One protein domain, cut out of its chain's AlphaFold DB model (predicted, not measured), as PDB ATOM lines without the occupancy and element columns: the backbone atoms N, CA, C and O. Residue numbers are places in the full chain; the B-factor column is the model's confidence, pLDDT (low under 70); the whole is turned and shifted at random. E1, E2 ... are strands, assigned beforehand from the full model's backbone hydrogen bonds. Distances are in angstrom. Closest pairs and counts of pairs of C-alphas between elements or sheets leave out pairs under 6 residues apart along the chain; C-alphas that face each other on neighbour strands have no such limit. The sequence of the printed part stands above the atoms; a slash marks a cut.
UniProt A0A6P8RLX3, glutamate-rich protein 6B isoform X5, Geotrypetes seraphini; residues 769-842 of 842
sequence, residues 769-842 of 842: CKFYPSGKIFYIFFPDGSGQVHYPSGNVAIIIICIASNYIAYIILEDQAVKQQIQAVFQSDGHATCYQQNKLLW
ATOM      1  N   CYS A 769      -1.800  34.212  10.316       96.50
ATOM      2  CA  CYS A 769      -1.866  34.602   8.909       96.50
ATOM      3  C   CYS A 769      -3.111  34.016   8.215       96.50
ATOM      4  O   CYS A 769      -3.517  32.886   8.493       96.50
ATOM      5  N   LYS A 770      -3.698  34.758   7.272       96.44
ATOM      6  CA  LYS A 770      -4.618  34.229   6.252       96.44
ATOM      7  C   LYS A 770      -4.196  34.701   4.868       96.44
ATOM      8  O   LYS A 770      -3.671  35.802   4.710       96.44
ATOM      9  N   PHE A 771      -4.501  33.884   3.866       98.06
ATOM     10  CA  PHE A 771      -4.147  34.107   2.468       98.06
ATOM     11  C   PHE A 771      -5.402  34.261   1.600       98.06
ATOM     12  O   PHE A 771      -6.453  33.690   1.892       98.06
ATOM     13  N   TYR A 772      -5.278  35.019   0.515       97.75
ATOM     14  CA  TYR A 772      -6.224  35.019  -0.595       97.75
ATOM     15  C   TYR A 772      -6.146  33.695  -1.383       97.75
ATOM     16  O   TYR A 772      -5.101  33.042  -1.368       97.75
ATOM     17  N   PRO A 773      -7.170  33.343  -2.191       97.44
ATOM     18  CA  PRO A 773      -7.107  32.208  -3.125       97.44
ATOM     19  C   PRO A 773      -5.938  32.264  -4.129       97.44
ATOM     20  O   PRO A 773      -5.582  31.254  -4.724       97.44
ATOM     21  N   SER A 774      -5.318  33.434  -4.310       96.88
ATOM     22  CA  SER A 774      -4.107  33.646  -5.114       96.88
ATOM     23  C   SER A 774      -2.793  33.288  -4.400       96.88
ATOM     24  O   SER A 774      -1.721  33.560  -4.939       96.88
ATOM     25  N   GLY A 775      -2.845  32.761  -3.172       97.25
ATOM     26  CA  GLY A 775      -1.673  32.445  -2.344       97.25
ATOM     27  C   GLY A 775      -0.970  33.661  -1.726       97.25
ATOM     28  O   GLY A 775      -0.043  33.501  -0.937       97.25
ATOM     29  N   LYS A 776      -1.403  34.889  -2.038       97.50
ATOM     30  CA  LYS A 776      -0.903  36.114  -1.392       97.50
ATOM     31  C   LYS A 776      -1.485  36.265   0.011       97.50
ATOM     32  O   LYS A 776      -2.635  35.901   0.237       97.50
ATOM     33  N   ILE A 777      -0.727  36.868   0.925       97.44
ATOM     34  CA  ILE A 777      -1.224  37.244   2.257       97.44
ATOM     35  C   ILE A 777      -2.441  38.169   2.098       97.44
ATOM     36  O   ILE A 777      -2.424  39.089   1.284       97.44
ATOM     37  N   PHE A 778      -3.489  37.907   2.879       97.56
ATOM     38  CA  PHE A 778      -4.640  38.788   3.076       97.56
ATOM     39  C   PHE A 778      -4.493  39.559   4.391       97.56
ATOM     40  O   PHE A 778      -4.612  40.781   4.403       97.56
ATOM     41  N   TYR A 779      -4.165  38.876   5.490       97.81
ATOM     42  CA  TYR A 779      -3.788  39.539   6.736       97.81
ATOM     43  C   TYR A 779      -2.799  38.712   7.557       97.81
ATOM     44  O   TYR A 779      -2.755  37.488   7.440       97.81
ATOM     45  N   ILE A 780      -2.074  39.392   8.442       97.00
ATOM     46  CA  ILE A 780      -1.273  38.803   9.517       97.00
ATOM     47  C   ILE A 780      -1.541  39.559  10.824       97.00
ATOM     48  O   ILE A 780      -1.463  40.785  10.858       97.00
ATOM     49  N   PHE A 781      -1.858  38.841  11.902       96.50
ATOM     50  CA  PHE A 781      -1.992  39.393  13.256       96.50
ATOM     51  C   PHE A 781      -0.956  38.780  14.193       96.50
ATOM     52  O   PHE A 781      -0.764  37.567  14.196       96.50
ATOM     53  N   PHE A 782      -0.328  39.611  15.017       95.50
ATOM     54  CA  PHE A 782       0.635  39.194  16.031       95.50
ATOM     55  C   PHE A 782      -0.039  39.049  17.412       95.50
ATOM     56  O   PHE A 782      -1.063  39.696  17.666       95.50
ATOM     57  N   PRO A 783       0.535  38.264  18.346       93.44
ATOM     58  CA  PRO A 783      -0.007  38.105  19.702       93.44
ATOM     59  C   PRO A 783      -0.081  39.400  20.534       93.44
ATOM     60  O   PRO A 783      -0.832  39.454  21.502       93.44
ATOM     61  N   ASP A 784       0.656  40.457  20.161       93.06
ATOM     62  CA  ASP A 784       0.572  41.789  20.791       93.06
ATOM     63  C   ASP A 784      -0.662  42.607  20.336       93.06
ATOM     64  O   ASP A 784      -0.884  43.723  20.806       93.06
ATOM     65  N   GLY A 785      -1.474  42.065  19.420       92.88
ATOM     66  CA  GLY A 785      -2.647  42.721  18.843       92.88
ATOM     67  C   GLY A 785      -2.329  43.686  17.699       92.88
ATOM     68  O   GLY A 785      -3.261  44.251  17.118       92.88
ATOM     69  N   SER A 786      -1.047  43.866  17.353       96.31
ATOM     70  CA  SER A 786      -0.639  44.514  16.105       96.31
ATOM     71  C   SER A 786      -0.839  43.579  14.908       96.31
ATOM     72  O   SER A 786      -1.066  42.375  15.053       96.31
ATOM     73  N   GLY A 787      -0.792  44.125  13.697       97.12
ATOM     74  CA  GLY A 787      -1.014  43.341  12.488       97.12
ATOM     75  C   GLY A 787      -0.982  44.164  11.211       97.12
ATOM     76  O   GLY A 787      -0.761  45.376  11.230       97.12
ATOM     77  N   GLN A 788      -1.208  43.487  10.094       97.94
ATOM     78  CA  GLN A 788      -1.282  44.074   8.765       97.94
ATOM     79  C   GLN A 788      -2.421  43.426   7.976       97.94
ATOM     80  O   GLN A 788      -2.625  42.214   8.053       97.94
ATOM     81  N   VAL A 789      -3.133  44.226   7.188       97.94
ATOM     82  CA  VAL A 789      -4.072  43.764   6.157       97.94
ATOM     83  C   VAL A 789      -3.514  44.198   4.810       97.94
ATOM     84  O   VAL A 789      -3.040  45.326   4.684       97.94
ATOM     85  N   HIS A 790      -3.563  43.321   3.813       98.06
ATOM     86  CA  HIS A 790      -3.033  43.533   2.470       98.06
ATOM     87  C   HIS A 790      -4.165  43.604   1.442       98.06
ATOM     88  O   HIS A 790      -5.210  42.978   1.606       98.06
ATOM     89  N   TYR A 791      -3.936  44.338   0.358       98.19
ATOM     90  CA  TYR A 791      -4.756  44.304  -0.851       98.19
ATOM     91  C   TYR A 791      -4.496  43.016  -1.664       98.19
ATOM     92  O   TYR A 791      -3.416  42.430  -1.552       98.19
ATOM     93  N   PRO A 792      -5.392  42.605  -2.587       97.88
ATOM     94  CA  PRO A 792      -5.143  41.492  -3.523       97.88
ATOM     95  C   PRO A 792      -3.925  41.697  -4.453       97.88
ATOM     96  O   PRO A 792      -3.400  40.749  -5.053       97.88
ATOM     97  N   SER A 793      -3.430  42.933  -4.569       96.94
ATOM     98  CA  SER A 793      -2.143  43.258  -5.191       96.94
ATOM     99  C   SER A 793      -0.950  42.651  -4.430       96.94
ATOM    100  O   SER A 793       0.034  42.268  -5.064       96.94
ATOM    101  N   GLY A 794      -1.070  42.464  -3.112       97.12
ATOM    102  CA  GLY A 794      -0.006  42.116  -2.164       97.12
ATOM    103  C   GLY A 794       0.496  43.316  -1.346       97.12
ATOM    104  O   GLY A 794       1.150  43.124  -0.322       97.12
ATOM    105  N   ASN A 795       0.166  44.546  -1.759       97.75
ATOM    106  CA  ASN A 795       0.529  45.768  -1.039       97.75
ATOM    107  C   ASN A 795      -0.191  45.841   0.316       97.75
ATOM    108  O   ASN A 795      -1.342  45.422   0.429       97.75
ATOM    109  N   VAL A 796       0.459  46.407   1.334       97.56
ATOM    110  CA  VAL A 796      -0.176  46.654   2.637       97.56
ATOM    111  C   VAL A 796      -1.281  47.702   2.468       97.56
ATOM    112  O   VAL A 796      -1.043  48.777   1.926       97.56
ATOM    113  N   ALA A 797      -2.483  47.379   2.940       97.69
ATOM    114  CA  ALA A 797      -3.663  48.239   2.939       97.69
ATOM    115  C   ALA A 797      -3.866  48.942   4.286       97.69
ATOM    116  O   ALA A 797      -4.207  50.122   4.333       97.69
ATOM    117  N   ILE A 798      -3.664  48.214   5.389       98.19
ATOM    118  CA  ILE A 798      -3.838  48.725   6.754       98.19
ATOM    119  C   ILE A 798      -2.712  48.192   7.638       98.19
ATOM    120  O   ILE A 798      -2.540  46.979   7.739       98.19
ATOM    121  N   ILE A 799      -1.996  49.080   8.329       97.94
ATOM    122  CA  ILE A 799      -1.121  48.720   9.454       97.94
ATOM    123  C   ILE A 799      -1.900  48.940  10.754       97.94
ATOM    124  O   ILE A 799      -2.462  50.014  10.971       97.94
ATOM    125  N   ILE A 800      -1.918  47.930  11.621       97.56
ATOM    126  CA  ILE A 800      -2.596  47.939  12.919       97.56
ATOM    127  C   ILE A 800      -1.520  47.978  14.005       97.56
ATOM    128  O   ILE A 800      -0.724  47.049  14.129       97.56
ATOM    129  N   ILE A 801      -1.480  49.055  14.788       97.06
ATOM    130  CA  ILE A 801      -0.468  49.293  15.823       97.06
ATOM    131  C   ILE A 801      -1.145  49.298  17.192       97.06
ATOM    132  O   ILE A 801      -1.916  50.202  17.511       97.06
ATOM    133  N   CYS A 802      -0.815  48.311  18.023       95.38
ATOM    134  CA  CYS A 802      -1.155  48.310  19.441       95.38
ATOM    135  C   CYS A 802      -0.140  49.202  20.183       95.38
ATOM    136  O   CYS A 802       1.041  48.870  20.257       95.38
ATOM    137  N   ILE A 803      -0.576  50.371  20.661       93.25
ATOM    138  CA  ILE A 803       0.273  51.364  21.354       93.25
ATOM    139  C   ILE A 803       0.217  51.146  22.874       93.25
ATOM    140  O   ILE A 803       1.204  51.335  23.581       93.25
ATOM    141  N   ALA A 804      -0.946  50.731  23.370       92.75
ATOM    142  CA  ALA A 804      -1.181  50.251  24.728       92.75
ATOM    143  C   ALA A 804      -2.360  49.265  24.694       92.75
ATOM    144  O   ALA A 804      -3.107  49.249  23.719       92.75
ATOM    145  N   SER A 805      -2.595  48.509  25.770       86.50
ATOM    146  CA  SER A 805      -3.597  47.423  25.821       86.50
ATOM    147  C   SER A 805      -5.024  47.803  25.389       86.50
ATOM    148  O   SER A 805      -5.781  46.930  24.985       86.50
ATOM    149  N   ASN A 806      -5.383  49.093  25.458       87.50
ATOM    150  CA  ASN A 806      -6.678  49.641  25.027       87.50
ATOM    151  C   ASN A 806      -6.553  50.720  23.922       87.50
ATOM    152  O   ASN A 806      -7.553  51.334  23.544       87.50
ATOM    153  N   TYR A 807      -5.338  51.002  23.432       94.31
ATOM    154  CA  TYR A 807      -5.062  52.078  22.473       94.31
ATOM    155  C   TYR A 807      -4.471  51.510  21.182       94.31
ATOM    156  O   TYR A 807      -3.292  51.157  21.123       94.31
ATOM    157  N   ILE A 808      -5.308  51.430  20.149       96.31
ATOM    158  CA  ILE A 808      -4.968  50.873  18.838       96.31
ATOM    159  C   ILE A 808      -5.031  52.001  17.809       96.31
ATOM    160  O   ILE A 808      -5.993  52.770  17.788       96.31
ATOM    161  N   ALA A 809      -4.019  52.081  16.948       97.25
ATOM    162  CA  ALA A 809      -4.011  52.944  15.776       97.25
ATOM    163  C   ALA A 809      -4.074  52.110  14.487       97.25
ATOM    164  O   ALA A 809      -3.383  51.102  14.357       97.25
ATOM    165  N   TYR A 810      -4.876  52.563  13.527       97.81
ATOM    166  CA  TYR A 810      -5.025  51.979  12.196       97.81
ATOM    167  C   TYR A 810      -4.509  52.989  11.172       97.81
ATOM    168  O   TYR A 810      -5.044  54.094  11.076       97.81
ATOM    169  N   ILE A 811      -3.475  52.632  10.415       97.69
ATOM    170  CA  ILE A 811      -2.898  53.465   9.355       97.69
ATOM    171  C   ILE A 811      -3.314  52.860   8.018       97.69
ATOM    172  O   ILE A 811      -2.869  51.764   7.686       97.69
ATOM    173  N   ILE A 812      -4.161  53.559   7.263       97.56
ATOM    174  CA  ILE A 812      -4.590  53.139   5.924       97.56
ATOM    175  C   ILE A 812      -3.594  53.666   4.892       97.56
ATOM    176  O   ILE A 812      -3.260  54.856   4.890       97.56
ATOM    177  N   LEU A 813      -3.142  52.782   4.007       97.00
ATOM    178  CA  LEU A 813      -2.185  53.050   2.939       97.00
ATOM    179  C   LEU A 813      -2.849  52.936   1.561       97.00
ATOM    180  O   LEU A 813      -3.848  52.247   1.384       97.00
ATOM    181  N   GLU A 814      -2.289  53.629   0.575       96.75
ATOM    182  CA  GLU A 814      -2.699  53.543  -0.831       96.75
ATOM    183  C   GLU A 814      -2.197  52.243  -1.492       96.75
ATOM    184  O   GLU A 814      -1.049  51.858  -1.262       96.75
ATOM    185  N   ASP A 815      -2.999  51.611  -2.365       97.31
ATOM    186  CA  ASP A 815      -2.606  50.415  -3.140       97.31
ATOM    187  C   ASP A 815      -1.594  50.750  -4.258       97.31
ATOM    188  O   ASP A 815      -1.887  50.702  -5.452       97.31
ATOM    189  N   GLN A 816      -0.384  51.140  -3.858       96.19
ATOM    190  CA  GLN A 816       0.723  51.487  -4.746       96.19
ATOM    191  C   GLN A 816       1.919  50.575  -4.476       96.19
ATOM    192  O   GLN A 816       2.358  50.418  -3.338       96.19
ATOM    193  N   ALA A 817       2.516  50.026  -5.534       93.25
ATOM    194  CA  ALA A 817       3.746  49.235  -5.416       93.25
ATOM    195  C   ALA A 817       4.994  50.099  -5.124       93.25
ATOM    196  O   ALA A 817       6.025  49.588  -4.695       93.25
ATOM    197  N   VAL A 818       4.922  51.414  -5.369       94.62
ATOM    198  CA  VAL A 818       6.034  52.359  -5.195       94.62
ATOM    199  C   VAL A 818       5.528  53.601  -4.467       94.62
ATOM    200  O   VAL A 818       4.638  54.284  -4.962       94.62
ATOM    201  N   LYS A 819       6.140  53.926  -3.319       92.38
ATOM    202  CA  LYS A 819       5.806  55.091  -2.469       92.38
ATOM    203  C   LYS A 819       4.341  55.115  -1.999       92.38
ATOM    204  O   LYS A 819       3.644  56.105  -2.206       92.38
ATOM    205  N   GLN A 820       3.911  54.053  -1.314       94.62
ATOM    206  CA  GLN A 820       2.631  54.009  -0.590       94.62
ATOM    207  C   GLN A 820       2.450  55.265   0.268       94.62
ATOM    208  O   GLN A 820       3.301  55.589   1.103       94.62
ATOM    209  N   GLN A 821       1.353  55.986   0.041       95.06
ATOM    210  CA  GLN A 821       0.995  57.180   0.800       95.06
ATOM    211  C   GLN A 821      -0.010  56.805   1.889       95.06
ATOM    212  O   GLN A 821      -0.896  55.983   1.660       95.06
ATOM    213  N   ILE A 822       0.114  57.424   3.063       95.94
ATOM    214  CA  ILE A 822      -0.895  57.312   4.119       95.94
ATOM    215  C   ILE A 822      -2.144  58.056   3.639       95.94
ATOM    216  O   ILE A 822      -2.075  59.253   3.369       95.94
ATOM    217  N   GLN A 823      -3.261  57.342   3.527       95.94
ATOM    218  CA  GLN A 823      -4.570  57.885   3.152       95.94
ATOM    219  C   GLN A 823      -5.344  58.346   4.394       95.94
ATOM    220  O   GLN A 823      -6.018  59.375   4.369       95.94
ATOM    221  N   ALA A 824      -5.216  57.628   5.514       96.44
ATOM    222  CA  ALA A 824      -5.816  58.016   6.787       96.44
ATOM    223  C   ALA A 824      -5.105  57.373   7.985       96.44
ATOM    224  O   ALA A 824      -4.477  56.322   7.862       96.44
ATOM    225  N   VAL A 825      -5.262  57.983   9.157       97.00
ATOM    226  CA  VAL A 825      -4.939  57.387  10.460       97.00
ATOM    227  C   VAL A 825      -6.177  57.467  11.346       97.00
ATOM    228  O   VAL A 825      -6.752  58.544  11.486       97.00
ATOM    229  N   PHE A 826      -6.566  56.353  11.962       97.06
ATOM    230  CA  PHE A 826      -7.642  56.259  12.955       97.06
ATOM    231  C   PHE A 826      -7.087  55.741  14.283       97.06
ATOM    232  O   PHE A 826      -6.142  54.955  14.293       97.06
ATOM    233  N   GLN A 827      -7.670  56.160  15.401       96.81
ATOM    234  CA  GLN A 827      -7.263  55.796  16.760       96.81
ATOM    235  C   GLN A 827      -8.491  55.357  17.571       96.81
ATOM    236  O   GLN A 827      -9.594  55.871  17.375       96.81
ATOM    237  N   SER A 828      -8.326  54.390  18.480       94.81
ATOM    238  CA  SER A 828      -9.444  53.788  19.232       94.81
ATOM    239  C   SER A 828     -10.143  54.736  20.221       94.81
ATOM    240  O   SER A 828     -11.221  54.412  20.714       94.81
ATOM    241  N   ASP A 829      -9.586  55.924  20.472       94.44
ATOM    242  CA  ASP A 829     -10.231  57.018  21.217       94.44
ATOM    243  C   ASP A 829     -11.211  57.857  20.365       94.44
ATOM    244  O   ASP A 829     -11.847  58.785  20.875       94.44
ATOM    245  N   GLY A 830     -11.351  57.532  19.075       93.50
ATOM    246  CA  GLY A 830     -12.189  58.247  18.115       93.50
ATOM    247  C   GLY A 830     -11.482  59.393  17.391       93.50
ATOM    248  O   GLY A 830     -12.132  60.098  16.620       93.50
ATOM    249  N   HIS A 831     -10.178  59.603  17.591       94.12
ATOM    250  CA  HIS A 831      -9.414  60.489  16.720       94.12
ATOM    251  C   HIS A 831      -9.198  59.865  15.341       94.12
ATOM    252  O   HIS A 831      -8.885  58.685  15.197       94.12
ATOM    253  N   ALA A 832      -9.320  60.701  14.316       95.88
ATOM    254  CA  ALA A 832      -8.928  60.379  12.959       95.88
ATOM    255  C   ALA A 832      -8.199  61.567  12.325       95.88
ATOM    256  O   ALA A 832      -8.246  62.695  12.827       95.88
ATOM    257  N   THR A 833      -7.500  61.305  11.231       95.06
ATOM    258  CA  THR A 833      -6.863  62.306  10.375       95.06
ATOM    259  C   THR A 833      -6.793  61.732   8.970       95.06
ATOM    260  O   THR A 833      -6.188  60.680   8.765       95.06
ATOM    261  N   CYS A 834      -7.418  62.409   8.012       95.25
ATOM    262  CA  CYS A 834      -7.494  61.964   6.627       95.25
ATOM    263  C   CYS A 834      -6.585  62.820   5.739       95.25
ATOM    264  O   CYS A 834      -6.480  64.037   5.901       95.25
ATOM    265  N   TYR A 835      -5.936  62.178   4.775       92.69
ATOM    266  CA  TYR A 835      -5.047  62.809   3.810       92.69
ATOM    267  C   TYR A 835      -5.698  62.720   2.434       92.69
ATOM    268  O   TYR A 835      -5.765  61.655   1.828       92.69
ATOM    269  N   GLN A 836      -6.189  63.846   1.920       84.62
ATOM    270  CA  GLN A 836      -6.698  63.889   0.551       84.62
ATOM    271  C   GLN A 836      -5.540  63.654  -0.439       84.62
ATOM    272  O   GLN A 836      -4.406  64.044  -0.159       84.62
ATOM    273  N   GLN A 837      -5.813  63.128  -1.639       79.75
ATOM    274  CA  GLN A 837      -4.817  62.960  -2.720       79.75
ATOM    275  C   GLN A 837      -4.007  64.246  -3.014       79.75
ATOM    276  O   GLN A 837      -2.822  64.188  -3.334       79.75
ATOM    277  N   ASN A 838      -4.617  65.420  -2.800       79.81
ATOM    278  CA  ASN A 838      -3.989  66.747  -2.887       79.81
ATOM    279  C   ASN A 838      -3.016  67.081  -1.729       79.81
ATOM    280  O   ASN A 838      -2.538  68.209  -1.632       79.81
ATOM    281  N   LYS A 839      -2.752  66.131  -0.823       72.75
ATOM    282  CA  LYS A 839      -1.956  66.260   0.415       72.75
ATOM    283  C   LYS A 839      -2.494  67.298   1.407       72.75
ATOM    284  O   LYS A 839      -1.762  67.798   2.260       72.75
ATOM    285  N   LEU A 840      -3.790  67.597   1.309       72.56
ATOM    286  CA  LEU A 840      -4.526  68.402   2.278       72.56
ATOM    287  C   LEU A 840      -4.994  67.514   3.438       72.56
ATOM    288  O   LEU A 840      -5.521  66.424   3.214       72.56
ATOM    289  N   LEU A 841      -4.791  68.005   4.660       74.81
ATOM    290  CA  LEU A 841      -5.170  67.351   5.912       74.81
ATOM    291  C   LEU A 841      -6.628  67.683   6.267       74.81
ATOM    292  O   LEU A 841      -6.994  68.860   6.208       74.81
ATOM    293  N   TRP A 842      -7.415  66.676   6.647       63.59
ATOM    294  CA  TRP A 842      -8.786  66.783   7.168       63.59
ATOM    295  C   TRP A 842      -8.867  66.144   8.565       63.59
ATOM    296  O   TRP A 842      -8.346  65.013   8.717       63.59
TER     297      TRP A 842
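AT A GLANCE: This is residues 769 to 842 of the 842 residues of the protein "glutamate-rich protein 6B isoform X5" of Geotrypetes seraphini (UniProt A0A6P8RLX3). A single twisted, gently curled wall of seven strands has both faces bare of any named helix, and the chain runs to and fro across it from one edge to the other. The long strands E4 and E5 lie side by side in the middle, the short strands E1 and E7 form the two edges, and residues 835 to 842 turn back beyond E7. The 74 printed residues hold seven named strands, in the order E1 E2 E3 E4 E5 E6 E7 both along the chain and across the sheet, antiparallel throughout, and the class is all strand. The whole is flat and only just compact, close to loose, with a radius of gyration of the C-alphas of 13.3 A and spans of 36 by 34 by 15 A.

IN THESE COORDINATES: E4, residues 796 to 804, is the longest strand at 22.4 A, beginning at C-alpha 796 at (-0.176, 46.654, 2.637). E5, residues 807 to 813, measures 19.8 A, and E6, residues 822 to 827, 14.2 A. E7, residues 832 to 834, is 6.7 A long and ends at C-alpha 834 at (-7.494, 61.964, 6.627). Toward the other edge come E3, residues 787 to 790, 10.2 A, and E2, residues 777 to 781, 11.2 A. E1, residues 769 to 771, is 6.9 A long and begins at C-alpha 769 at (-1.866, 34.602, 8.909).

HOW THE PARTS SIT: The seven strands form a meander, each strand the antiparallel neighbour of the one before. E4 and E5 are a hairpin with directions at 163 degrees; N 801 and O 809 are 2.8 A apart, within hydrogen-bond range. E5 and E6, a hairpin at 166 degrees, have N 810 and O 826 at 2.8 A. E6 and E7, a hairpin at 170 degrees, have N 825 and O 833 at 2.9 A. On the other side of E4, E3 forms a hairpin with it at 167 degrees, with N 800 and O 787 at 2.8 A. E2 and E3, a hairpin at 168 degrees, have N 788 and O 780 at 2.8 A. E1 and E2, a hairpin at 167 degrees, have N 770 and O 779 at 2.9 A. E1 and E7 are the edge strands, and they are apart.

THE WHOLE: The C-alphas of Pro 783 and Asn 838 are the two farthest apart, at 36.7 A. The sheet is twisted, its C-alphas lying up to 4.3 A off the best plane; from edge to edge its strands' lines turn by 37 degrees. The printed part has no cut and ends at residue 842, the chain's last. No link is long; that from E5 to E6, with 8 residues, is short, and the others are tight. The mean pLDDT of the printed part is 94.0, and residue 842 alone is under 70.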